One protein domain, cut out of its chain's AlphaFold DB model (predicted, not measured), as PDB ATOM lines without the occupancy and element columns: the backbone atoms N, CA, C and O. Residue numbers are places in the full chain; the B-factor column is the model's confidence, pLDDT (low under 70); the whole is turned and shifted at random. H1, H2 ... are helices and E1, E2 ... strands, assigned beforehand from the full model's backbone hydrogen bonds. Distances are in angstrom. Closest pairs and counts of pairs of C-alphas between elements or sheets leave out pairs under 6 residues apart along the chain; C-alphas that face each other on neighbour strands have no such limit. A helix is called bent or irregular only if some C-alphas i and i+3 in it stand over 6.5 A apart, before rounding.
ATOM      1  N   VAL A  95      23.255  45.508 -21.499       79.88
ATOM      2  CA  VAL A  95      22.455  44.675 -22.396       79.88
ATOM      3  C   VAL A  95      23.290  44.311 -23.614       79.88
ATOM      4  O   VAL A  95      23.894  45.172 -24.261       79.88
ATOM      5  N   GLY A  96      23.387  43.014 -23.884       77.31
ATOM      6  CA  GLY A  96      24.089  42.481 -25.037       77.31
ATOM      7  C   GLY A  96      23.244  42.482 -26.303       77.31
ATOM      8  O   GLY A  96      22.036  42.686 -26.280       77.31
ATOM      9  N   ASN A  97      23.909  42.225 -27.425       80.88
ATOM     10  CA  ASN A  97      23.236  41.899 -28.676       80.88
ATOM     11  C   ASN A  97      23.494  40.431 -29.011       80.88
ATOM     12  O   ASN A  97      24.645  39.979 -28.925       80.88
ATOM     13  N   ILE A  98      22.439  39.723 -29.405       82.69
ATOM     14  CA  ILE A  98      22.502  38.331 -29.830       82.69
ATOM     15  C   ILE A  98      23.040  38.297 -31.259       82.69
ATOM     16  O   ILE A  98      22.378  38.676 -32.221       82.69
ATOM     17  N   SER A  99      24.282  37.844 -31.404       86.56
ATOM     18  CA  SER A  99      24.858  37.503 -32.702       86.56
ATOM     19  C   SER A  99      24.544  36.046 -32.999       86.56
ATOM     20  O   SER A  99      24.861  35.177 -32.192       86.56
ATOM     21  N   LEU A 100      23.928  35.785 -34.148       89.31
ATOM     22  CA  LEU A 100      23.489  34.456 -34.558       89.31
ATOM     23  C   LEU A 100      24.293  33.982 -35.766       89.31
ATOM     24  O   LEU A 100      24.506  34.728 -36.720       89.31
ATOM     25  N   THR A 101      24.738  32.732 -35.720       90.81
ATOM     26  CA  THR A 101      25.341  32.024 -36.851       90.81
ATOM     27  C   THR A 101      24.592  30.722 -37.076       90.81
ATOM     28  O   THR A 101      24.458  29.935 -36.142       90.81
ATOM     29  N   VAL A 102      24.149  30.487 -38.309       94.25
ATOM     30  CA  VAL A 102      23.515  29.232 -38.731       94.25
ATOM     31  C   VAL A 102      24.500  28.435 -39.578       94.25
ATOM     32  O   VAL A 102      25.218  29.008 -40.399       94.25
ATOM     33  N   SER A 103      24.566  27.125 -39.372       93.19
ATOM     34  CA  SER A 103      25.484  26.241 -40.093       93.19
ATOM     35  C   SER A 103      24.970  24.806 -40.159       93.19
ATOM     36  O   SER A 103      23.939  24.478 -39.579       93.19
ATOM     37  N   ASN A 104      25.711  23.943 -40.861       89.50
ATOM     38  CA  ASN A 104      25.499  22.492 -40.885       89.50
ATOM     39  C   ASN A 104      24.075  22.070 -41.285       89.50
ATOM     40  O   ASN A 104      23.583  21.040 -40.830       89.50
ATOM     41  N   ASN A 105      23.412  22.854 -42.144       93.62
ATOM     42  CA  ASN A 105      22.104  22.482 -42.660       93.62
ATOM     43  C   ASN A 105      22.238  21.295 -43.631       93.62
ATOM     44  O   ASN A 105      23.026  21.343 -44.575       93.62
ATOM     45  N   ASN A 106      21.483  20.220 -43.402       94.25
ATOM     46  CA  ASN A 106      21.556  19.003 -44.225       94.25
ATOM     47  C   ASN A 106      20.665  19.052 -45.481       94.25
ATOM     48  O   ASN A 106      20.861  18.268 -46.407       94.25
ATOM     49  N   ILE A 107      19.672  19.940 -45.496       94.50
ATOM     50  CA  ILE A 107      18.682  20.082 -46.562       94.50
ATOM     51  C   ILE A 107      18.355  21.562 -46.774       94.50
ATOM     52  O   ILE A 107      18.490  22.383 -45.861       94.50
ATOM     53  N   GLY A 108      17.936  21.900 -47.992       93.62
ATOM     54  CA  GLY A 108      17.672  23.278 -48.389       93.62
ATOM     55  C   GLY A 108      18.938  24.108 -48.607       93.62
ATOM     56  O   GLY A 108      20.066  23.629 -48.483       93.62
ATOM     57  N   SER A 109      18.742  25.372 -48.962       95.94
ATOM     58  CA  SER A 109      19.813  26.355 -49.107       95.94
ATOM     59  C   SER A 109      19.819  27.319 -47.926       95.94
ATOM     60  O   SER A 109      18.768  27.781 -47.485       95.94
ATOM     61  N   LEU A 110      21.008  27.637 -47.415       96.38
ATOM     62  CA  LEU A 110      21.193  28.614 -46.346       96.38
ATOM     63  C   LEU A 110      21.658  29.952 -46.931       96.38
ATOM     64  O   LEU A 110      22.675  30.014 -47.621       96.38
ATOM     65  N   SER A 111      20.935  31.029 -46.624       95.50
ATOM     66  CA  SER A 111      21.320  32.404 -46.949       95.50
ATOM     67  C   SER A 111      21.125  33.299 -45.727       95.50
ATOM     68  O   SER A 111      19.996  33.601 -45.335       95.50
ATOM     69  N   GLY A 112      22.228  33.732 -45.113       92.31
ATOM     70  CA  GLY A 112      22.184  34.437 -43.832       92.31
ATOM     71  C   GLY A 112      21.598  33.536 -42.744       92.31
ATOM     72  O   GLY A 112      22.149  32.475 -42.475       92.31
ATOM     73  N   ASN A 113      20.463  33.939 -42.167       93.31
ATOM     74  CA  ASN A 113      19.739  33.163 -41.153       93.31
ATOM     75  C   ASN A 113      18.473  32.486 -41.707       93.31
ATOM     76  O   ASN A 113      17.587  32.116 -40.940       93.31
ATOM     77  N   VAL A 114      18.353  32.361 -43.031       96.50
ATOM     78  CA  VAL A 114      17.187  31.755 -43.685       96.50
ATOM     79  C   VAL A 114      17.591  30.440 -44.338       96.50
ATOM     80  O   VAL A 114      18.438  30.429 -45.235       96.50
ATOM     81  N   ILE A 115      16.963  29.347 -43.914       98.00
ATOM     82  CA  ILE A 115      17.043  28.035 -44.558       98.00
ATOM     83  C   ILE A 115      15.828  27.906 -45.472       98.00
ATOM     84  O   ILE A 115      14.695  27.907 -44.999       98.00
ATOM     85  N   THR A 116      16.047  27.799 -46.780       97.88
ATOM     86  CA  THR A 116      14.974  27.646 -47.770       97.88
ATOM     87  C   THR A 116      14.902  26.199 -48.244       97.88
ATOM     88  O   THR A 116      15.844  25.691 -48.854       97.88
ATOM     89  N   ILE A 117      13.774  25.539 -47.989       97.44
ATOM     90  CA  ILE A 117      13.464  24.181 -48.441       97.44
ATOM     91  C   ILE A 117      12.447  24.287 -49.576       97.44
ATOM     92  O   ILE A 117      11.261  24.515 -49.337       97.44
ATOM     93  N   ASN A 118      12.916  24.123 -50.813       96.56
ATOM     94  CA  ASN A 118      12.044  24.066 -51.981       96.56
ATOM     95  C   ASN A 118      11.678  22.612 -52.297       96.56
ATOM     96  O   ASN A 118      12.525  21.852 -52.764       96.56
ATOM     97  N   ILE A 119      10.431  22.234 -52.014       96.00
ATOM     98  CA  ILE A 119       9.944  20.853 -52.077       96.00
ATOM     99  C   ILE A 119      10.055  20.289 -53.496       96.00
ATOM    100  O   ILE A 119      10.650  19.224 -53.676       96.00
ATOM    101  N   THR A 120       9.581  21.020 -54.512       93.75
ATOM    102  CA  THR A 120       9.592  20.538 -55.903       93.75
ATOM    103  C   THR A 120      11.009  20.443 -56.460       93.75
ATOM    104  O   THR A 120      11.366  19.438 -57.072       93.75
ATOM    105  N   ALA A 121      11.841  21.463 -56.241       94.44
ATOM    106  CA  ALA A 121      13.206  21.497 -56.764       94.44
ATOM    107  C   ALA A 121      14.109  20.437 -56.120       94.44
ATOM    108  O   ALA A 121      15.027  19.940 -56.771       94.44
ATOM    109  N   LEU A 122      13.854  20.091 -54.855       94.38
ATOM    110  CA  LEU A 122      14.570  19.033 -54.141       94.38
ATOM    111  C   LEU A 122      13.963  17.638 -54.370       94.38
ATOM    112  O   LEU A 122      14.578  16.651 -53.976       94.38
ATOM    113  N   GLY A 123      12.788  17.543 -55.006       94.88
ATOM    114  CA  GLY A 123      12.095  16.278 -55.256       94.88
ATOM    115  C   GLY A 123      11.685  15.550 -53.975       94.88
ATOM    116  O   GLY A 123      11.739  14.322 -53.932       94.88
ATOM    117  N   LEU A 124      11.342  16.299 -52.923       95.75
ATOM    118  CA  LEU A 124      10.971  15.730 -51.626       95.75
ATOM    119  C   LEU A 124       9.515  15.268 -51.634       95.75
ATOM    120  O   LEU A 124       8.654  15.924 -52.215       95.75
ATOM    121  N   SER A 125       9.251  14.163 -50.945       95.25
ATOM    122  CA  SER A 125       7.905  13.657 -50.671       95.25
ATOM    123  C   SER A 125       7.853  12.978 -49.305       95.25
ATOM    124  O   SER A 125       8.889  12.564 -48.768       95.25
ATOM    125  N   GLY A 126       6.653  12.891 -48.735       94.50
ATOM    126  CA  GLY A 126       6.395  12.335 -47.410       94.50
ATOM    127  C   GLY A 126       7.228  12.960 -46.285       94.50
ATOM    128  O   GLY A 126       7.622  14.129 -46.318       94.50
ATOM    129  N   ILE A 127       7.533  12.154 -45.268       95.81
ATOM    130  CA  ILE A 127       8.231  12.602 -44.057       95.81
ATOM    131  C   ILE A 127       9.724  12.807 -44.332       95.81
ATOM    132  O   ILE A 127      10.432  11.885 -44.738       95.81
ATOM    133  N   ASN A 128      10.213  14.004 -44.027       96.44
ATOM    134  CA  ASN A 128      11.596  14.431 -44.195       96.44
ATOM    135  C   ASN A 128      12.156  15.042 -42.902       96.44
ATOM    136  O   ASN A 128      11.428  15.382 -41.966       96.44
ATOM    137  N   THR A 129      13.482  15.181 -42.841       95.56
ATOM    138  CA  THR A 129      14.182  15.711 -41.665       95.56
ATOM    139  C   THR A 129      15.188  16.789 -42.054       95.56
ATOM    140  O   THR A 129      16.186  16.514 -42.722       95.56
ATOM    141  N   LEU A 130      14.950  18.009 -41.576       95.88
ATOM    142  CA  LEU A 130      15.927  19.095 -41.565       95.88
ATOM    143  C   LEU A 130      16.761  18.990 -40.286       95.88
ATOM    144  O   LEU A 130      16.224  18.790 -39.206       95.88
ATOM    145  N   SER A 131      18.071  19.151 -40.390       95.00
ATOM    146  CA  SER A 131      18.974  19.370 -39.264       95.00
ATOM    147  C   SER A 131      19.884  20.546 -39.561       95.00
ATOM    148  O   SER A 131      20.306  20.682 -40.706       95.00
ATOM    149  N   PHE A 132      20.152  21.387 -38.565       95.06
ATOM    150  CA  PHE A 132      21.076  22.520 -38.649       95.06
ATOM    151  C   PHE A 132      21.557  22.918 -37.252       95.06
ATOM    152  O   PHE A 132      20.895  22.628 -36.257       95.06
ATOM    153  N   ASP A 133      22.663  23.650 -37.190       91.62
ATOM    154  CA  ASP A 133      23.150  24.265 -35.961       91.62
ATOM    155  C   ASP A 133      22.865  25.763 -35.978       91.62
ATOM    156  O   ASP A 133      23.114  26.450 -36.971       91.62
ATOM    157  N   ALA A 134      22.377  26.281 -34.857       89.31
ATOM    158  CA  ALA A 134      22.253  27.701 -34.593       89.31
ATOM    159  C   ALA A 134      23.069  28.040 -33.359       89.31
ATOM    160  O   ALA A 134      22.871  27.485 -32.280       89.31
ATOM    161  N   ALA A 135      23.994  28.971 -33.520       86.12
ATOM    162  CA  ALA A 135      24.861  29.369 -32.444       86.12
ATOM    163  C   ALA A 135      24.731  30.849 -32.140       86.12
ATOM    164  O   ALA A 135      24.863  31.693 -33.031       86.12
ATOM    165  N   ILE A 136      24.505  31.134 -30.863       83.50
ATOM    166  CA  ILE A 136      24.394  32.480 -30.334       83.50
ATOM    167  C   ILE A 136      25.677  32.864 -29.609       83.50
ATOM    168  O   ILE A 136      26.290  32.071 -28.891       83.50
ATOM    169  N   SER A 137      26.082  34.107 -29.792       80.56
ATOM    170  CA  SER A 137      27.152  34.734 -29.030       80.56
ATOM    171  C   SER A 137      26.778  36.171 -28.723       80.56
ATOM    172  O   SER A 137      25.894  36.759 -29.348       80.56
ATOM    173  N   GLN A 138      27.493  36.764 -27.781       79.81
ATOM    174  CA  GLN A 138      27.334  38.172 -27.478       79.81
ATOM    175  C   GLN A 138      28.318  38.988 -28.343       79.81
ATOM    176  O   GLN A 138      29.506  38.680 -28.408       79.81
ATOM    177  N   GLY A 139      27.818  40.003 -29.058       70.75
ATOM    178  CA  GLY A 139      28.608  40.763 -30.047       70.75
ATOM    179  C   GLY A 139      29.278  42.055 -29.552       70.75
ATOM    180  O   GLY A 139      29.929  42.743 -30.336       70.75
ATOM    181  N   VAL A 140      29.108  42.438 -28.281       74.12
ATOM    182  CA  VAL A 140      29.510  43.751 -27.736       74.12
ATOM    183  C   VAL A 140      30.344  43.599 -26.461       74.12
ATOM    184  O   VAL A 140      29.833  43.250 -25.399       74.12
ATOM    185  N   SER A 141      31.625  43.968 -26.525       73.94
ATOM    186  CA  SER A 141      32.541  43.900 -25.375       73.94
ATOM    187  C   SER A 141      31.990  44.601 -24.125       73.94
ATOM    188  O   SER A 141      31.775  45.813 -24.117       73.94
ATOM    189  N   GLY A 142      31.914  43.855 -23.020       70.50
ATOM    190  CA  GLY A 142      31.489  44.365 -21.713       70.50
ATOM    191  C   GLY A 142      29.976  44.344 -21.482       70.50
ATOM    192  O   GLY A 142      29.521  44.943 -20.511       70.50
ATOM    193  N   ALA A 143      29.223  43.676 -22.352       78.44
ATOM    194  CA  ALA A 143      27.805  43.390 -22.179       78.44
ATOM    195  C   ALA A 143      27.559  41.871 -22.125       78.44
ATOM    196  O   ALA A 143      28.443  41.082 -22.464       78.44
ATOM    197  N   ALA A 144      26.369  41.485 -21.673       77.69
ATOM    198  CA  ALA A 144      25.961  40.096 -21.475       77.69
ATOM    199  C   ALA A 144      24.597  39.848 -22.117       77.69
ATOM    200  O   ALA A 144      23.808  40.779 -22.228       77.69
ATOM    201  N   ILE A 145      24.307  38.603 -22.478       78.25
ATOM    202  CA  ILE A 145      22.927  38.126 -22.652       78.25
ATOM    203  C   ILE A 145      22.571  37.369 -21.370       78.25
ATOM    204  O   ILE A 145      23.357  36.513 -20.961       78.25
ATOM    205  N   ILE A 146      21.448  37.698 -20.729       75.88
ATOM    206  CA  ILE A 146      21.008  37.091 -19.458       75.88
ATOM    207  C   ILE A 146      19.831  36.151 -19.713       75.88
ATOM    208  O   ILE A 146      18.897  36.541 -20.406       75.88
ATOM    209  N   ASP A 147      19.863  34.946 -19.134       74.06
ATOM    210  CA  ASP A 147      18.766  33.963 -19.203       74.06
ATOM    211  C   ASP A 147      18.206  33.785 -20.631       74.06
ATOM    212  O   ASP A 147      17.042  34.113 -20.882       74.06
ATOM    213  N   PRO A 148      19.025  33.324 -21.597       76.56
ATOM    214  CA  PRO A 148      18.588  33.209 -22.979       76.56
ATOM    215  C   PRO A 148      17.414  32.234 -23.124       76.56
ATOM    216  O   PRO A 148      17.370  31.173 -22.489       76.56
ATOM    217  N   VAL A 149      16.483  32.584 -24.007       78.25
ATOM    218  CA  VAL A 149      15.287  31.798 -24.307       78.25
ATOM    219  C   VAL A 149      15.073  31.620 -25.804       78.25
ATOM    220  O   VAL A 149      15.484  32.444 -26.623       78.25
ATOM    221  N   LEU A 150      14.376  30.540 -26.147       81.62
ATOM    222  CA  LEU A 150      13.961  30.203 -27.501       81.62
ATOM    223  C   LEU A 150      12.455  30.427 -27.655       81.62
ATOM    224  O   LEU A 150      11.689  29.951 -26.828       81.62
ATOM    225  N   VAL A 151      12.002  31.068 -28.730       81.94
ATOM    226  CA  VAL A 151      10.572  31.211 -29.044       81.94
ATOM    227  C   VAL A 151      10.289  30.732 -30.456       81.94
ATOM    228  O   VAL A 151      10.910  31.194 -31.414       81.94
ATOM    229  N   LEU A 152       9.311  29.841 -30.594       85.50
ATOM    230  CA  LEU A 152       8.828  29.361 -31.884       85.50
ATOM    231  C   LEU A 152       7.634  30.201 -32.336       85.50
ATOM    232  O   LEU A 152       6.722  30.448 -31.552       85.50
ATOM    233  N   ARG A 153       7.644  30.666 -33.587       84.44
ATOM    234  CA  ARG A 153       6.564  31.480 -34.167       84.44
ATOM    235  C   ARG A 153       6.390  31.188 -35.649       84.44
ATOM    236  O   ARG A 153       7.317  30.722 -36.305       84.44
ATOM    237  N   SER A 154       5.242  31.573 -36.188       86.25
ATOM    238  CA  SER A 154       5.066  31.764 -37.627       86.25
ATOM    239  C   SER A 154       4.815  33.250 -37.891       86.25
ATOM    240  O   SER A 154       3.975  33.840 -37.208       86.25
ATOM    241  N   PRO A 155       5.562  33.897 -38.803       85.50
ATOM    242  CA  PRO A 155       5.282  35.269 -39.211       85.50
ATOM    243  C   PRO A 155       3.870  35.406 -39.799       85.50
ATOM    244  O   PRO A 155       3.383  34.486 -40.455       85.50
ATOM    245  N   GLU A 156       3.243  36.566 -39.594       83.38
ATOM    246  CA  GLU A 156       1.923  36.880 -40.156       83.38
ATOM    247  C   GLU A 156       1.940  36.762 -41.689       83.38
ATOM    248  O   GLU A 156       2.834  37.296 -42.352       83.38
ATOM    249  N   GLY A 157       0.962  36.044 -42.241       88.19
ATOM    250  CA  GLY A 157       0.848  35.745 -43.669       88.19
ATOM    251  C   GLY A 157       1.668  34.540 -44.147       88.19
ATOM    252  O   GLY A 157       1.615  34.216 -45.334       88.19
ATOM    253  N   TYR A 158       2.409  33.878 -43.253       91.12
ATOM    254  CA  TYR A 158       3.253  32.711 -43.541       91.12
ATOM    255  C   TYR A 158       3.022  31.567 -42.547       91.12
ATOM    256  O   TYR A 158       3.950  30.843 -42.173       91.12
ATOM    257  N   GLU A 159       1.783  31.424 -42.085       87.75
ATOM    258  CA  GLU A 159       1.389  30.465 -41.062       87.75
ATOM    259  C   GLU A 159       1.666  29.019 -41.490       87.75
ATOM    260  O   GLU A 159       1.397  28.622 -42.629       87.75
ATOM    261  N   LEU A 160       2.169  28.217 -40.548       87.56
ATOM    262  CA  LEU A 160       2.345  26.782 -40.745       87.56
ATOM    263  C   LEU A 160       0.983  26.085 -40.788       87.56
ATOM    264  O   LEU A 160       0.151  26.257 -39.894       87.56
ATOM    265  N   GLU A 161       0.767  25.261 -41.808       85.12
ATOM    266  CA  GLU A 161      -0.411  24.400 -41.870       85.12
ATOM    267  C   GLU A 161      -0.269  23.232 -40.885       85.12
ATOM    268  O   GLU A 161       0.827  22.740 -40.599       85.12
ATOM    269  N   SER A 162      -1.399  22.785 -40.330       79.81
ATOM    270  CA  SER A 162      -1.407  21.661 -39.393       79.81
ATOM    271  C   SER A 162      -0.815  20.417 -40.052       79.81
ATOM    272  O   SER A 162      -1.269  20.010 -41.116       79.81
ATOM    273  N   GLY A 163       0.151  19.785 -39.389       79.06
ATOM    274  CA  GLY A 163       0.805  18.569 -39.877       79.06
ATOM    275  C   GLY A 163       2.050  18.811 -40.731       79.06
ATOM    276  O   GLY A 163       2.811  17.868 -40.918       79.06
ATOM    277  N   VAL A 164       2.324  20.052 -41.164       87.50
ATOM    278  CA  VAL A 164       3.551  20.369 -41.915       87.50
ATOM    279  C   VAL A 164       4.782  20.116 -41.063       87.50
ATOM    280  O   VAL A 164       5.639  19.336 -41.457       87.50
ATOM    281  N   VAL A 165       4.867  20.723 -39.878       89.06
ATOM    282  CA  VAL A 165       5.916  20.401 -38.904       89.06
ATOM    283  C   VAL A 165       5.339  19.431 -37.885       89.06
ATOM    284  O   VAL A 165       4.365  19.736 -37.203       89.06
ATOM    285  N   MET A 166       5.956  18.260 -37.790       86.19
ATOM    286  CA  MET A 166       5.502  17.170 -36.929       86.19
ATOM    287  C   MET A 166       6.249  17.135 -35.598       86.19
ATOM    288  O   MET A 166       5.680  16.767 -34.574       86.19
ATOM    289  N   ASN A 167       7.542  17.462 -35.613       85.69
ATOM    290  CA  ASN A 167       8.373  17.435 -34.419       85.69
ATOM    291  C   ASN A 167       9.552  18.397 -34.552       85.69
ATOM    292  O   ASN A 167      10.118  18.539 -35.638       85.69
ATOM    293  N   ILE A 168       9.952  19.001 -33.436       86.69
ATOM    294  CA  ILE A 168      11.163  19.813 -33.341       86.69
ATOM    295  C   ILE A 168      11.961  19.301 -32.154       86.69
ATOM    296  O   ILE A 168      11.523  19.371 -31.015       86.69
ATOM    297  N   TYR A 169      13.155  18.812 -32.437       83.25
ATOM    298  CA  TYR A 169      14.156  18.484 -31.445       83.25
ATOM    299  C   TYR A 169      15.215  19.584 -31.441       83.25
ATOM    300  O   TYR A 169      15.648  20.020 -32.509       83.25
ATOM    301  N   ALA A 170      15.621  20.043 -30.262       79.44
ATOM    302  CA  ALA A 170      16.646  21.064 -30.113       79.44
ATOM    303  C   ALA A 170      17.495  20.745 -28.884       79.44
ATOM    304  O   ALA A 170      17.002  20.771 -27.757       79.44
ATOM    305  N   ALA A 171      18.778  20.478 -29.103       76.31
ATOM    306  CA  ALA A 171      19.717  20.151 -28.041       76.31
ATOM    307  C   ALA A 171      20.941  21.066 -28.109       76.31
ATOM    308  O   ALA A 171      21.379  21.432 -29.200       76.31
ATOM    309  N   PRO A 172      21.525  21.450 -26.967       70.69
ATOM    310  CA  PRO A 172      22.795  22.155 -26.978       70.69
ATOM    311  C   PRO A 172      23.912  21.188 -27.409       70.69
ATOM    312  O   PRO A 172      23.880  20.012 -27.049       70.69
ATOM    313  N   GLU A 173      24.935  21.682 -28.118       66.75
ATOM    314  CA  GLU A 173      26.116  20.888 -28.532       66.75
ATOM    315  C   GLU A 173      26.770  20.171 -27.335       66.75
ATOM    316  O   GLU A 173      27.302  19.066 -27.441       66.75
ATOM    317  N   THR A 174      26.673  20.786 -26.154       54.16
ATOM    318  CA  THR A 174      27.021  20.169 -24.877       54.16
ATOM    319  C   THR A 174      25.918  20.432 -23.853       54.16
ATOM    320  O   THR A 174      25.637  21.593 -23.561       54.16
ATOM    321  N   GLY A 175      25.335  19.390 -23.257       49.91
ATOM    322  CA  GLY A 175      24.310  19.527 -22.215       49.91
ATOM    323  C   GLY A 175      23.160  18.535 -22.377       49.91
ATOM    324  O   GLY A 175      23.307  17.519 -23.055       49.91
ATOM    325  N   TYR A 176      22.036  18.827 -21.722       48.53
ATOM    326  CA  TYR A 176      20.813  18.031 -21.808       48.53
ATOM    327  C   TYR A 176      19.844  18.634 -22.824       48.53
ATOM    328  O   TYR A 176      19.705  19.854 -22.914       48.53
ATOM    329  N   ASP A 177      19.172  17.753 -23.559       56.25
ATOM    330  CA  ASP A 177      18.068  18.087 -24.454       56.25
ATOM    331  C   ASP A 177      16.986  18.896 -23.722       56.25
ATOM    332  O   ASP A 177      16.587  18.549 -22.608       56.25
ATOM    333  N   PHE A 178      16.521  19.974 -24.354       61.75
ATOM    334  CA  PHE A 178      15.422  20.786 -23.831       61.75
ATOM    335  C   PHE A 178      14.052  20.179 -24.155       61.75
ATOM    336  O   PHE A 178      13.068  20.602 -23.557       61.75
ATOM    337  N   GLY A 179      14.002  19.200 -25.071       53.72
ATOM    338  CA  GLY A 179      12.880  18.313 -25.358       53.72
ATOM    339  C   GLY A 179      11.557  19.035 -25.582       53.72
ATOM    340  O   GLY A 179      10.778  19.173 -24.647       53.72
ATOM    341  N   ILE A 180      11.255  19.440 -26.821       57.72
ATOM    342  CA  ILE A 180       9.898  19.871 -27.200       57.72
ATOM    343  C   ILE A 180       9.148  18.621 -27.677       57.72
ATOM    344  O   ILE A 180       9.461  18.107 -28.754       57.72
ATOM    345  N   PRO A 181       8.178  18.076 -26.922       50.94
ATOM    346  CA  PRO A 181       7.417  16.927 -27.389       50.94
ATOM    347  C   PRO A 181       6.563  17.342 -28.591       50.94
ATOM    348  O   PRO A 181       5.825  18.327 -28.521       50.94
ATOM    349  N   GLY A 182       6.604  16.572 -29.683       52.19
ATOM    350  CA  GLY A 182       5.821  16.864 -30.894       52.19
ATOM    351  C   GLY A 182       4.307  17.000 -30.661       52.19
ATOM    352  O   GLY A 182       3.636  17.694 -31.420       52.19
ATOM    353  N   SER A 183       3.763  16.417 -29.583       53.62
ATOM    354  CA  SER A 183       2.351  16.558 -29.191       53.62
ATOM    355  C   SER A 183       1.956  17.972 -28.749       53.62
ATOM    356  O   SER A 183       0.781  18.315 -28.850       53.62
ATOM    357  N   ASP A 184       2.914  18.791 -28.307       59.34
ATOM    358  CA  ASP A 184       2.663  20.122 -27.740       59.34
ATOM    359  C   ASP A 184       3.111  21.263 -28.663       59.34
ATOM    360  O   ASP A 184       3.006  22.434 -28.296       59.34
ATOM    361  N   LEU A 185       3.567  20.963 -29.885       68.38
ATOM    362  CA  LEU A 185       4.122  21.957 -30.813       68.38
ATOM    363  C   LEU A 185       3.158  23.124 -31.102       68.38
ATOM    364  O   LEU A 185       3.585  24.274 -31.206       68.38
ATOM    365  N   SER A 186       1.853  22.852 -31.176       67.38
ATOM    366  CA  SER A 186       0.826  23.884 -31.365       67.38
ATOM    367  C   SER A 186       0.783  24.891 -30.209       67.38
ATOM    368  O   SER A 186       0.585  26.081 -30.450       67.38
ATOM    369  N   SER A 187       1.032  24.452 -28.971       66.06
ATOM    370  CA  SER A 187       1.087  25.332 -27.797       66.06
ATOM    371  C   SER A 187       2.296  26.271 -27.840       66.06
ATOM    372  O   SER A 187       2.175  27.443 -27.485       66.06
ATOM    373  N   TYR A 188       3.429  25.801 -28.372       70.50
ATOM    374  CA  TYR A 188       4.632  26.612 -28.549       70.50
ATOM    375  C   TYR A 188       4.511  27.602 -29.710       70.50
ATOM    376  O   TYR A 188       4.970  28.731 -29.581       70.50
ATOM    377  N   LEU A 189       3.859  27.219 -30.815       72.00
ATOM    378  CA  LEU A 189       3.676  28.088 -31.985       72.00
ATOM    379  C   LEU A 189       2.592  29.156 -31.784       72.00
ATOM    380  O   LEU A 189       2.791  30.306 -32.170       72.00
ATOM    381  N   ILE A 190       1.454  28.788 -31.185       65.25
ATOM    382  CA  ILE A 190       0.305  29.691 -30.991       65.25
ATOM    383  C   ILE A 190       0.467  30.505 -29.706       65.25
ATOM    384  O   ILE A 190       0.184  31.700 -29.684       65.25
ATOM    385  N   GLY A 191       0.927  29.863 -28.630       61.19
ATOM    386  CA  GLY A 191       1.160  30.524 -27.348       61.19
ATOM    387  C   GLY A 191       2.455  31.331 -27.313       61.19
ATOM    388  O   GLY A 191       2.620  32.143 -26.405       61.19
ATOM    389  N   ALA A 192       3.366  31.109 -28.274       66.69
ATOM    390  CA  ALA A 192       4.718  31.668 -28.281       66.69
ATOM    391  C   ALA A 192       5.423  31.495 -26.922       66.69
ATOM    392  O   ALA A 192       6.176  32.372 -26.491       66.69
ATOM    393  N   ALA A 193       5.143  30.378 -26.239       71.25
ATOM    394  CA  ALA A 193       5.717  30.070 -24.941       71.25
ATOM    395  C   ALA A 193       7.233  29.915 -25.121       71.25
ATOM    396  O   ALA A 193       7.660  29.056 -25.900       71.25
ATOM    397  N   PRO A 194       8.061  30.746 -24.469       75.69
ATOM    398  CA  PRO A 194       9.497  30.627 -24.621       75.69
ATOM    399  C   PRO A 194       9.977  29.341 -23.954       75.69
ATOM    400  O   PRO A 194       9.355  28.820 -23.039       75.69
ATOM    401  N   ILE A 195      11.108  28.835 -24.400       76.56
ATOM    402  CA  ILE A 195      11.747  27.639 -23.878       76.56
ATOM    403  C   ILE A 195      13.075  28.089 -23.295       76.56
ATOM    404  O   ILE A 195      13.882  28.718 -23.981       76.56
ATOM    405  N   SER A 196      13.280  27.805 -22.011       74.69
ATOM    406  CA  SER A 196      14.515  28.173 -21.325       74.69
ATOM    407  C   SER A 196      15.700  27.442 -21.944       74.69
ATOM    408  O   SER A 196      15.690  26.215 -22.018       74.69
ATOM    409  N   MET A 197      16.740  28.173 -22.351       73.19
ATOM    410  CA  MET A 197      17.929  27.597 -22.997       73.19
ATOM    411  C   MET A 197      19.061  27.295 -21.996       73.19
ATOM    412  O   MET A 197      20.226  27.151 -22.373       73.19
ATOM    413  N   SER A 198      18.718  27.197 -20.710       58.81
ATOM    414  CA  SER A 198      19.628  27.241 -19.562       58.81
ATOM    415  C   SER A 198      20.109  25.883 -19.000       58.81
ATOM    416  O   SER A 198      20.566  25.829 -17.862       58.81
ATOM    417  N   THR A 199      20.059  24.767 -19.743       50.09
ATOM    418  CA  THR A 199      20.272  23.394 -19.202       50.09
ATOM    419  C   THR A 199      21.734  22.973 -18.985       50.09
ATOM    420  O   THR A 199      22.060  21.784 -18.975       50.09
ATOM    421  N   ARG A 200      22.639  23.914 -18.721       45.41
ATOM    422  CA  ARG A 200      23.960  23.593 -18.169       45.41
ATOM    423  C   ARG A 200      24.289  24.581 -17.065       45.41
ATOM    424  O   ARG A 200      23.775  25.688 -17.068       45.41
ATOM    425  N   GLU A 201      25.130  24.150 -16.132       43.84
ATOM    426  CA  GLU A 201      25.841  24.951 -15.131       43.84
ATOM    427  C   GLU A 201      26.483  26.180 -15.790       43.84
ATOM    428  O   GLU A 201      27.656  26.172 -16.165       43.84
ATOM    429  N   SER A 202      25.699  27.217 -16.056       42.38
ATOM    430  CA  SER A 202      26.215  28.361 -16.778       42.38
ATOM    431  C   SER A 202      27.106  29.162 -15.851       42.38
ATOM    432  O   SER A 202      26.898  29.227 -14.636       42.38
ATOM    433  N   PHE A 203      28.147  29.698 -16.478       46.72
ATOM    434  CA  PHE A 203      29.215  30.517 -15.935       46.72
ATOM    435  C   PHE A 203      28.767  31.284 -14.696       46.72
ATOM    436  O   PHE A 203      28.171  32.356 -14.779       46.72
ATOM    437  N   THR A 204      29.025  30.678 -13.538       43.25
ATOM    438  CA  THR A 204      28.671  31.259 -12.253       43.25
ATOM    439  C   THR A 204      29.582  32.455 -12.067       43.25
ATOM    440  O   THR A 204      30.803  32.305 -11.964       43.25
ATOM    441  N   ASP A 205      29.020  33.662 -12.050       47.38
ATOM    442  CA  ASP A 205      29.816  34.787 -11.587       47.38
ATOM    443  C   ASP A 205      30.180  34.560 -10.107       47.38
ATOM    444  O   ASP A 205      29.573  33.760  -9.395       47.38
ATOM    445  N   SER A 206      31.187  35.272  -9.600       40.22
ATOM    446  CA  SER A 206      31.622  35.160  -8.194       40.22
ATOM    447  C   SER A 206      30.529  35.463  -7.143       40.22
ATOM    448  O   SER A 206      30.835  35.527  -5.955       40.22
ATOM    449  N   LYS A 207      29.288  35.735  -7.566       40.06
ATOM    450  CA  LYS A 207      28.126  36.091  -6.754       40.06
ATOM    451  C   LYS A 207      26.949  35.121  -6.941       40.06
ATOM    452  O   LYS A 207      25.889  35.386  -6.384       40.06
ATOM    453  N   GLY A 208      27.139  34.005  -7.650       43.19
ATOM    454  CA  GLY A 208      26.186  32.894  -7.674       43.19
ATOM    455  C   GLY A 208      25.035  33.030  -8.672       43.19
ATOM    456  O   GLY A 208      24.044  32.324  -8.509       43.19
ATOM    457  N   VAL A 209      25.128  33.918  -9.672       48.00
ATOM    458  CA  VAL A 209      24.096  34.028 -10.721       48.00
ATOM    459  C   VAL A 209      24.486  33.183 -11.934       48.00
ATOM    460  O   VAL A 209      25.622  33.257 -12.404       48.00
ATOM    461  N   THR A 210      23.545  32.367 -12.415       54.78
ATOM    462  CA  THR A 210      23.871  31.126 -13.131       54.78
ATOM    463  C   THR A 210      23.636  31.159 -14.637       54.78
ATOM    464  O   THR A 210      23.774  30.101 -15.209       54.78
ATOM    465  N   HIS A 211      23.325  32.262 -15.337       63.94
ATOM    466  CA  HIS A 211      22.980  32.187 -16.780       63.94
ATOM    467  C   HIS A 211      23.369  33.441 -17.597       63.94
ATOM    468  O   HIS A 211      22.562  34.351 -17.782       63.94
ATOM    469  N   TYR A 212      24.602  33.476 -18.122       68.00
ATOM    470  CA  TYR A 212      25.110  34.561 -18.976       68.00
ATOM    471  C   TYR A 212      25.789  34.036 -20.247       68.00
ATOM    472  O   TYR A 212      26.449  33.002 -20.198       68.00
ATOM    473  N   VAL A 213      25.693  34.791 -21.348       70.75
ATOM    474  CA  VAL A 213      26.548  34.629 -22.541       70.75
ATOM    475  C   VAL A 213      27.399  35.887 -22.735       70.75
ATOM    476  O   VAL A 213      26.865  36.995 -22.860       70.75
ATOM    477  N   TRP A 214      28.722  35.713 -22.780       71.19
ATOM    478  CA  TRP A 214      29.721  36.782 -22.938       71.19
ATOM    479  C   TRP A 214      30.356  36.796 -24.334       71.19
ATOM    480  O   TRP A 214      30.229  35.847 -25.097       71.19
ATOM    481  N   THR A 215      31.120  37.848 -24.667       65.06
ATOM    482  CA  THR A 215      31.837  37.944 -25.959       65.06
ATOM    483  C   THR A 215      32.823  36.806 -26.226       65.06
ATOM    484  O   THR A 215      33.181  36.558 -27.371       65.06
ATOM    485  N   THR A 216      33.341  36.169 -25.176       61.78
ATOM    486  CA  THR A 216      34.305  35.061 -25.278       61.78
ATOM    487  C   THR A 216      33.635  33.698 -25.385       61.78
ATOM    488  O   THR A 216      34.326  32.695 -25.540       61.78
ATOM    489  N   GLU A 217      32.312  33.652 -25.276       64.38
ATOM    490  CA  GLU A 217      31.537  32.426 -25.200       64.38
ATOM    491  C   GLU A 217      30.544  32.360 -26.354       64.38
ATOM    492  O   GLU A 217      30.040  33.365 -26.860       64.38
ATOM    493  N   LYS A 218      30.280  31.133 -26.786       67.38
ATOM    494  CA  LYS A 218      29.327  30.819 -27.837       67.38
ATOM    495  C   LYS A 218      28.529  29.612 -27.373       67.38
ATOM    496  O   LYS A 218      29.120  28.628 -26.931       67.38
ATOM    497  N   ALA A 219      27.210  29.705 -27.463       74.19
ATOM    498  CA  ALA A 219      26.308  28.598 -27.188       74.19
ATOM    499  C   ALA A 219      25.738  28.100 -28.519       74.19
ATOM    500  O   ALA A 219      25.056  28.851 -29.219       74.19
ATOM    501  N   THR A 220      26.061  26.860 -28.885       82.19
ATOM    502  CA  THR A 220      25.581  26.203 -30.109       82.19
ATOM    503  C   THR A 220      24.435  25.257 -29.771       82.19
ATOM    504  O   THR A 220      24.540  24.461 -28.836       82.19
ATOM    505  N   TYR A 221      23.368  25.324 -30.560       82.12
ATOM    506  CA  TYR A 221      22.177  24.495 -30.450       82.12
ATOM    507  C   TYR A 221      21.948  23.773 -31.774       82.12
ATOM    508  O   TYR A 221      21.827  24.412 -32.819       82.12
ATOM    509  N   SER A 222      21.877  22.449 -31.717       87.31
ATOM    510  CA  SER A 222      21.574  21.583 -32.848       87.31
ATOM    511  C   SER A 222      20.076  21.323 -32.901       87.31
ATOM    512  O   SER A 222      19.479  20.828 -31.942       87.31
ATOM    513  N   PHE A 223      19.471  21.655 -34.034       90.19
ATOM    514  CA  PHE A 223      18.056  21.463 -34.309       90.19
ATOM    515  C   PHE A 223      17.861  20.285 -35.251       90.19
ATOM    516  O   PHE A 223      18.588  20.136 -36.232       90.19
ATOM    517  N   THR A 224      16.817  19.503 -35.001       91.69
ATOM    518  CA  THR A 224      16.298  18.489 -35.913       91.69
ATOM    519  C   THR A 224      14.788  18.665 -36.033       91.69
ATOM    520  O   THR A 224      14.045  18.481 -35.074       91.69
ATOM    521  N   ILE A 225      14.321  19.031 -37.222       92.06
ATOM    522  CA  ILE A 225      12.920  19.309 -37.529       92.06
ATOM    523  C   ILE A 225      12.406  18.215 -38.453       92.06
ATOM    524  O   ILE A 225      12.927  18.024 -39.552       92.06
ATOM    525  N   THR A 226      11.372  17.508 -38.010       92.88
ATOM    526  CA  THR A 226      10.650  16.538 -38.838       92.88
ATOM    527  C   THR A 226       9.439  17.217 -39.454       92.88
ATOM    528  O   THR A 226       8.637  17.814 -38.731       92.88
ATOM    529  N   PHE A 227       9.308  17.122 -40.773       93.44
ATOM    530  CA  PHE A 227       8.222  17.744 -41.523       93.44
ATOM    531  C   PHE A 227       7.691  16.811 -42.612       93.44
ATOM    532  O   PHE A 227       8.420  15.944 -43.091       93.44
ATOM    533  N   ASP A 228       6.434  16.990 -43.001       94.38
ATOM    534  CA  ASP A 228       5.821  16.284 -44.125       94.38
ATOM    535  C   ASP A 228       5.821  17.175 -45.374       94.38
ATOM    536  O   ASP A 228       5.155  18.212 -45.422       94.38
ATOM    537  N   ALA A 229       6.593  16.772 -46.383       94.38
ATOM    538  CA  ALA A 229       6.731  17.485 -47.645       94.38
ATOM    539  C   ALA A 229       5.425  17.511 -48.449       94.38
ATOM    540  O   ALA A 229       5.144  18.510 -49.108       94.38
ATOM    541  N   ASP A 230       4.605  16.460 -48.345       93.75
ATOM    542  CA  ASP A 230       3.348  16.353 -49.096       93.75
ATOM    543  C   ASP A 230       2.265  17.293 -48.536       93.75
ATOM    544  O   ASP A 230       1.316  17.654 -49.234       93.75
ATOM    545  N   SER A 231       2.429  17.731 -47.284       91.31
ATOM    546  CA  SER A 231       1.541  18.678 -46.607       91.31
ATOM    547  C   SER A 231       1.861  20.149 -46.926       91.31
ATOM    548  O   SER A 231       1.115  21.043 -46.529       91.31
ATOM    549  N   ILE A 232       2.954  20.437 -47.644       92.81
ATOM    550  CA  ILE A 232       3.372  21.806 -47.980       92.81
ATOM    551  C   ILE A 232       2.768  22.209 -49.328       92.81
ATOM    552  O   ILE A 232       3.231  21.804 -50.390       92.81
ATOM    553  N   SER A 233       1.733  23.048 -49.279       90.44
ATOM    554  CA  SER A 233       0.971  23.482 -50.462       90.44
ATOM    555  C   SER A 233       1.269  24.919 -50.919       90.44
ATOM    556  O   SER A 233       0.897  25.325 -52.022       90.44
ATOM    557  N   LYS A 234       1.934  25.703 -50.067       93.25
ATOM    558  CA  LYS A 234       2.240  27.126 -50.261       93.25
ATOM    559  C   LYS A 234       3.474  27.520 -49.454       93.25
ATOM    560  O   LYS A 234       3.995  26.716 -48.685       93.25
ATOM    561  N   GLU A 235       3.922  28.763 -49.611       95.69
ATOM    562  CA  GLU A 235       5.000  29.298 -48.778       95.69
ATOM    563  C   GLU A 235       4.573  29.387 -47.306       95.69
ATOM    564  O   GLU A 235       3.536  29.972 -46.992       95.69
ATOM    565  N   GLN A 236       5.381  28.814 -46.414       94.56
ATOM    566  CA  GLN A 236       5.163  28.819 -44.966       94.56
ATOM    567  C   GLN A 236       6.501  29.003 -44.249       94.56
ATOM    568  O   GLN A 236       7.538  28.539 -44.735       94.56
ATOM    569  N   ILE A 237       6.501  29.683 -43.101       94.00
ATOM    570  CA  ILE A 237       7.732  29.999 -42.373       94.00
ATOM    571  C   ILE A 237       7.599  29.584 -40.908       94.00
ATOM    572  O   ILE A 237       6.739  30.066 -40.168       94.00
ATOM    573  N   LEU A 238       8.516  28.721 -40.474       92.69
ATOM    574  CA  LEU A 238       8.810  28.505 -39.063       92.69
ATOM    575  C   LEU A 238       9.940  29.453 -38.656       92.69
ATOM    576  O   LEU A 238      11.062  29.328 -39.143       92.69
ATOM    577  N   ARG A 239       9.660  30.369 -37.731       92.19
ATOM    578  CA  ARG A 239      10.649  31.257 -37.125       92.19
ATOM    579  C   ARG A 239      11.056  30.743 -35.752       92.19
ATOM    580  O   ARG A 239      10.223  30.576 -34.863       92.19
ATOM    581  N   ILE A 240      12.357  30.574 -35.569       90.75
ATOM    582  CA  ILE A 240      12.991  30.195 -34.309       90.75
ATOM    583  C   ILE A 240      13.738  31.424 -33.799       90.75
ATOM    584  O   ILE A 240      14.740  31.833 -34.381       90.75
ATOM    585  N   THR A 241      13.220  32.049 -32.747       87.88
ATOM    586  CA  THR A 241      13.742  33.303 -32.187       87.88
ATOM    587  C   THR A 241      14.565  33.024 -30.937       87.88
ATOM    588  O   THR A 241      14.126  32.281 -30.069       87.88
ATOM    589  N   PHE A 242      15.726  33.653 -30.845       85.62
ATOM    590  CA  PHE A 242      16.610  33.698 -29.691       85.62
ATOM    591  C   PHE A 242      16.475  35.072 -29.041       85.62
ATOM    592  O   PHE A 242      16.613  36.085 -29.731       85.62
ATOM    593  N   ASP A 243      16.210  35.099 -27.741       79.94
ATOM    594  CA  ASP A 243      16.006  36.329 -26.971       79.94
ATOM    595  C   ASP A 243      16.562  36.194 -25.541       79.94
ATOM    596  O   ASP A 243      17.075  35.131 -25.179       79.94
ATOM    597  N   ASP A 244      16.485  37.255 -24.735       72.62
ATOM    598  CA  ASP A 244      16.925  37.284 -23.335       72.62
ATOM    599  C   ASP A 244      15.777  37.424 -22.308       72.62
ATOM    600  O   ASP A 244      14.677  37.864 -22.635       72.62
ATOM    601  N   LEU A 245      16.058  37.042 -21.049       63.16
ATOM    602  CA  LEU A 245      15.206  37.175 -19.851       63.16
ATOM    603  C   LEU A 245      13.938  36.289 -19.812       63.16
ATOM    604  O   LEU A 245      12.826  36.688 -20.166       63.16
ATOM    605  N   GLY A 246      14.105  35.074 -19.282       50.38
ATOM    606  CA  GLY A 246      13.069  34.050 -19.133       50.38
ATOM    607  C   GLY A 246      12.096  34.222 -17.961       50.38
ATOM    608  O   GLY A 246      12.375  33.796 -16.846       50.38
ATOM    609  N   ASP A 247      10.882  34.697 -18.257       43.59
ATOM    610  CA  ASP A 247       9.703  34.456 -17.400       43.59
ATOM    611  C   ASP A 247       8.449  34.109 -18.212       43.59
ATOM    612  O   ASP A 247       7.394  34.737 -18.123       43.59
ATOM    613  N   TYR A 248       8.613  33.182 -19.151       50.34
ATOM    614  CA  TYR A 248       7.590  32.764 -20.108       50.34
ATOM    615  C   TYR A 248       6.861  33.888 -20.890       50.34
ATOM    616  O   TYR A 248       5.847  33.636 -21.531       50.34
ATOM    617  N   ASN A 249       7.412  35.119 -20.856       43.09
ATOM    618  CA  ASN A 249       6.899  36.356 -21.459       43.09
ATOM    619  C   ASN A 249       7.958  37.480 -21.669       43.09
ATOM    620  O   ASN A 249       7.552  38.609 -21.926       43.09
ATOM    621  N   ALA A 250       9.275  37.218 -21.592       40.69
ATOM    622  CA  ALA A 250      10.368  38.165 -21.925       40.69
ATOM    623  C   ALA A 250      10.273  39.549 -21.248       40.69
ATOM    624  O   ALA A 250      10.054  40.582 -21.888       40.69
ATOM    625  N   LYS A 251      10.370  39.566 -19.917       49.38
ATOM    626  CA  LYS A 251      10.109  40.750 -19.101       49.38
ATOM    627  C   LYS A 251      11.186  40.878 -18.027       49.38
ATOM    628  O   LYS A 251      11.276  40.032 -17.151       49.38
ATOM    629  N   ASP A 252      11.967  41.953 -18.091       53.88
ATOM    630  CA  ASP A 252      12.927  42.359 -17.063       53.88
ATOM    631  C   ASP A 252      12.354  42.235 -15.634       53.88
ATOM    632  O   ASP A 252      11.187  42.541 -15.382       53.88
ATOM    633  N   VAL A 253      13.178  41.782 -14.687       58.88
ATOM    634  CA  VAL A 253      12.742  41.441 -13.321       58.88
ATOM    635  C   VAL A 253      12.090  42.603 -12.570       58.88
ATOM    636  O   VAL A 253      11.310  42.374 -11.645       58.88
ATOM    637  N   ALA A 254      12.369  43.846 -12.963       58.00
ATOM    638  CA  ALA A 254      11.821  45.028 -12.328       58.00
ATOM    639  C   ALA A 254      10.935  45.860 -13.272       58.00
ATOM    640  O   ALA A 254       9.890  46.329 -12.821       58.00
ATOM    641  N   THR A 255      11.280  46.065 -14.548       58.47
ATOM    642  CA  THR A 255      10.441  46.837 -15.501       58.47
ATOM    643  C   THR A 255       9.558  45.983 -16.381       58.47
ATOM    644  O   THR A 255       8.661  46.499 -17.052       58.47
ATOM    645  N   ARG A 256       9.782  44.675 -16.383       59.06
ATOM    646  CA  ARG A 256       9.014  43.739 -17.176       59.06
ATOM    647  C   ARG A 256       9.115  43.987 -18.701       59.06
ATOM    648  O   ARG A 256       8.174  43.709 -19.441       59.06
ATOM    649  N   SER A 257      10.254  44.504 -19.172       60.41
ATOM    650  CA  SER A 257      10.565  44.773 -20.590       60.41
ATOM    651  C   SER A 257      11.576  43.776 -21.164       60.41
ATOM    652  O   SER A 257      12.519  43.438 -20.456       60.41
ATOM    653  N   SER A 258      11.459  43.379 -22.432       62.88
ATOM    654  CA  SER A 258      12.570  42.741 -23.153       62.88
ATOM    655  C   SER A 258      13.714  43.745 -23.321       62.88
ATOM    656  O   SER A 258      13.461  44.944 -23.501       62.88
ATOM    657  N   LYS A 259      14.964  43.295 -23.181       68.31
ATOM    658  CA  LYS A 259      16.121  44.198 -23.152       68.31
ATOM    659  C   LYS A 259      17.037  43.949 -24.347       68.31
ATOM    660  O   LYS A 259      17.307  44.906 -25.077       68.31
ATOM    661  N   ALA A 260      17.497  42.718 -24.582       73.38
ATOM    662  CA  ALA A 260      18.311  42.428 -25.758       73.38
ATOM    663  C   ALA A 260      17.487  42.511 -27.044       73.38
ATOM    664  O   ALA A 260      16.268  42.358 -27.072       73.38
ATOM    665  N   SER A 261      18.184  42.787 -28.143       76.81
ATOM    666  CA  SER A 261      17.588  42.649 -29.467       76.81
ATOM    667  C   SER A 261      17.539  41.164 -29.842       76.81
ATOM    668  O   SER A 261      18.594  40.521 -29.820       76.81
ATOM    669  N   PRO A 262      16.364  40.625 -30.213       81.56
ATOM    670  CA  PRO A 262      16.242  39.224 -30.578       81.56
ATOM    671  C   PRO A 262      16.936  38.937 -31.912       81.56
ATOM    672  O   PRO A 262      16.956  39.771 -32.824       81.56
ATOM    673  N   ALA A 263      17.438  37.715 -32.055       87.94
ATOM    674  CA  ALA A 263      17.908  37.161 -33.323       87.94
ATOM    675  C   ALA A 263      17.025  35.978 -33.724       87.94
ATOM    676  O   ALA A 263      16.391  35.367 -32.874       87.94
ATOM    677  N   TYR A 264      16.957  35.626 -35.006       91.00
ATOM    678  CA  TYR A 264      16.104  34.520 -35.437       91.00
ATOM    679  C   TYR A 264      16.670  33.750 -36.624       91.00
ATOM    680  O   TYR A 264      17.389  34.311 -37.453       91.00
ATOM    681  N   VAL A 265      16.296  32.473 -36.690       94.69
ATOM    682  CA  VAL A 265      16.417  31.606 -37.864       94.69
ATOM    683  C   VAL A 265      15.035  31.429 -38.468       94.69
ATOM    684  O   VAL A 265      14.095  31.082 -37.752       94.69
ATOM    685  N   ASP A 266      14.924  31.617 -39.778       95.81
ATOM    686  CA  ASP A 266      13.714  31.283 -40.523       95.81
ATOM    687  C   ASP A 266      13.937  29.993 -41.311       95.81
ATOM    688  O   ASP A 266      14.843  29.903 -42.139       95.81
ATOM    689  N   VAL A 267      13.082  29.002 -41.079       96.94
ATOM    690  CA  VAL A 267      12.941  27.831 -41.942       96.94
ATOM    691  C   VAL A 267      11.761  28.095 -42.865       96.94
ATOM    692  O   VAL A 267      10.601  28.074 -42.448       96.94
ATOM    693  N   LYS A 268      12.079  28.394 -44.121       97.44
ATOM    694  CA  LYS A 268      11.131  28.741 -45.172       97.44
ATOM    695  C   LYS A 268      10.863  27.519 -46.044       97.44
ATOM    696  O   LYS A 268      11.750  27.050 -46.754       97.44
ATOM    697  N   PHE A 269       9.628  27.041 -46.015       96.81
ATOM    698  CA  PHE A 269       9.129  25.980 -46.880       96.81
ATOM    699  C   PHE A 269       8.486  26.601 -48.120       96.81
ATOM    700  O   PHE A 269       7.669  27.513 -47.996       96.81
ATOM    701  N   THR A 270       8.847  26.133 -49.315       95.69
ATOM    702  CA  THR A 270       8.259  26.589 -50.587       95.69
ATOM    703  C   THR A 270       7.974  25.407 -51.500       95.69
ATOM    704  O   THR A 270       8.719  24.430 -51.472       95.69
TER     705      THR A 270
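What this domain is: This is residues 95 to 270 of the 271 residues of an uncharacterized protein of Candidatus Geothermarchaeota archaeon (UniProt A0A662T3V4). An elongated sandwich of two twisted sheets, E2 E3 E10 E9 E6 face to face with E1 E4 E8 E7, has its strands running roughly along the long axis. The short helix H2 covers one side, by the edge strands E6 and E7, while H1 lies at one end and loops from residues 192 to 217 and 244 to 262 reach out at the other. The printed part has 176 residues, with two named helices and ten named strands in the order E1 E2 E3 H1 E4 E5 E6 E7 H2 E8 E9 E10; the five-strand sheet is mixed and the four-strand sheet antiparallel. The class is mostly strand, though under half of the residues are in named elements; the whole is compact, with a radius of gyration of the C-alphas of 16.5 A and spans of 54 by 29 by 27 A.

How they stand to each other: The larger sheet runs E2, residues 109 to 111, E3, 114 to 118, E10, 263 to 270, E9, 236 to 243, and E6, 149 to 153. E3 and E10 are parallel, with N 115 and O 266 2.8 A apart, within hydrogen-bond range. The hairpin E9 and E10 has N 240 and O 265 at 2.8 A. The other sheet, twisted, runs E1, residues 98 to 103, E4, 127 to 138, E8, 218 to 228, and E7, 165 to 172. E4 and E8 are antiparallel, with N 134 and O 221 at 2.8 A. The two sheets form a sandwich, two sheets face to face, with their strands at 13 degrees. H2, residues 182 to 191, stands up from the larger sheet and is at the level of the other; its closest C-alphas to E6 are Leu 189 and Arg 153, 5.0 A. In H2, 4 of 6 O i to N i+4 pairs are within hydrogen-bond range; H1, residues 119 to 122, is too short for such a pair. E5, residues 143 to 146, pairs with no named strand and runs on into E6 at 68 degrees.

Where its parts are: E1 begins at C-alpha 98, (22.502, 38.331, -29.830). E4 measures 36.0 A, E8 32.1 A, E10 22.4 A, E9 22.3 A and E7 20.7 A. H2, 14.9 A long, is irregular: C-alphas 183 and 186 are 7.8 A apart. E10 ends at C-alpha 270, (8.259, 26.589, -50.587).

The domain as a whole: The C-alphas farthest apart, those of Gly 123 and Lys 207, are 54.8 A apart. The printed part has no cut. The links E6 to E7, H2 to E8 and E9 to E10 are long. Mean pLDDT of the printed part is 77.5; 52 residues are under 70, among them 198 to 212 and 245 to 259.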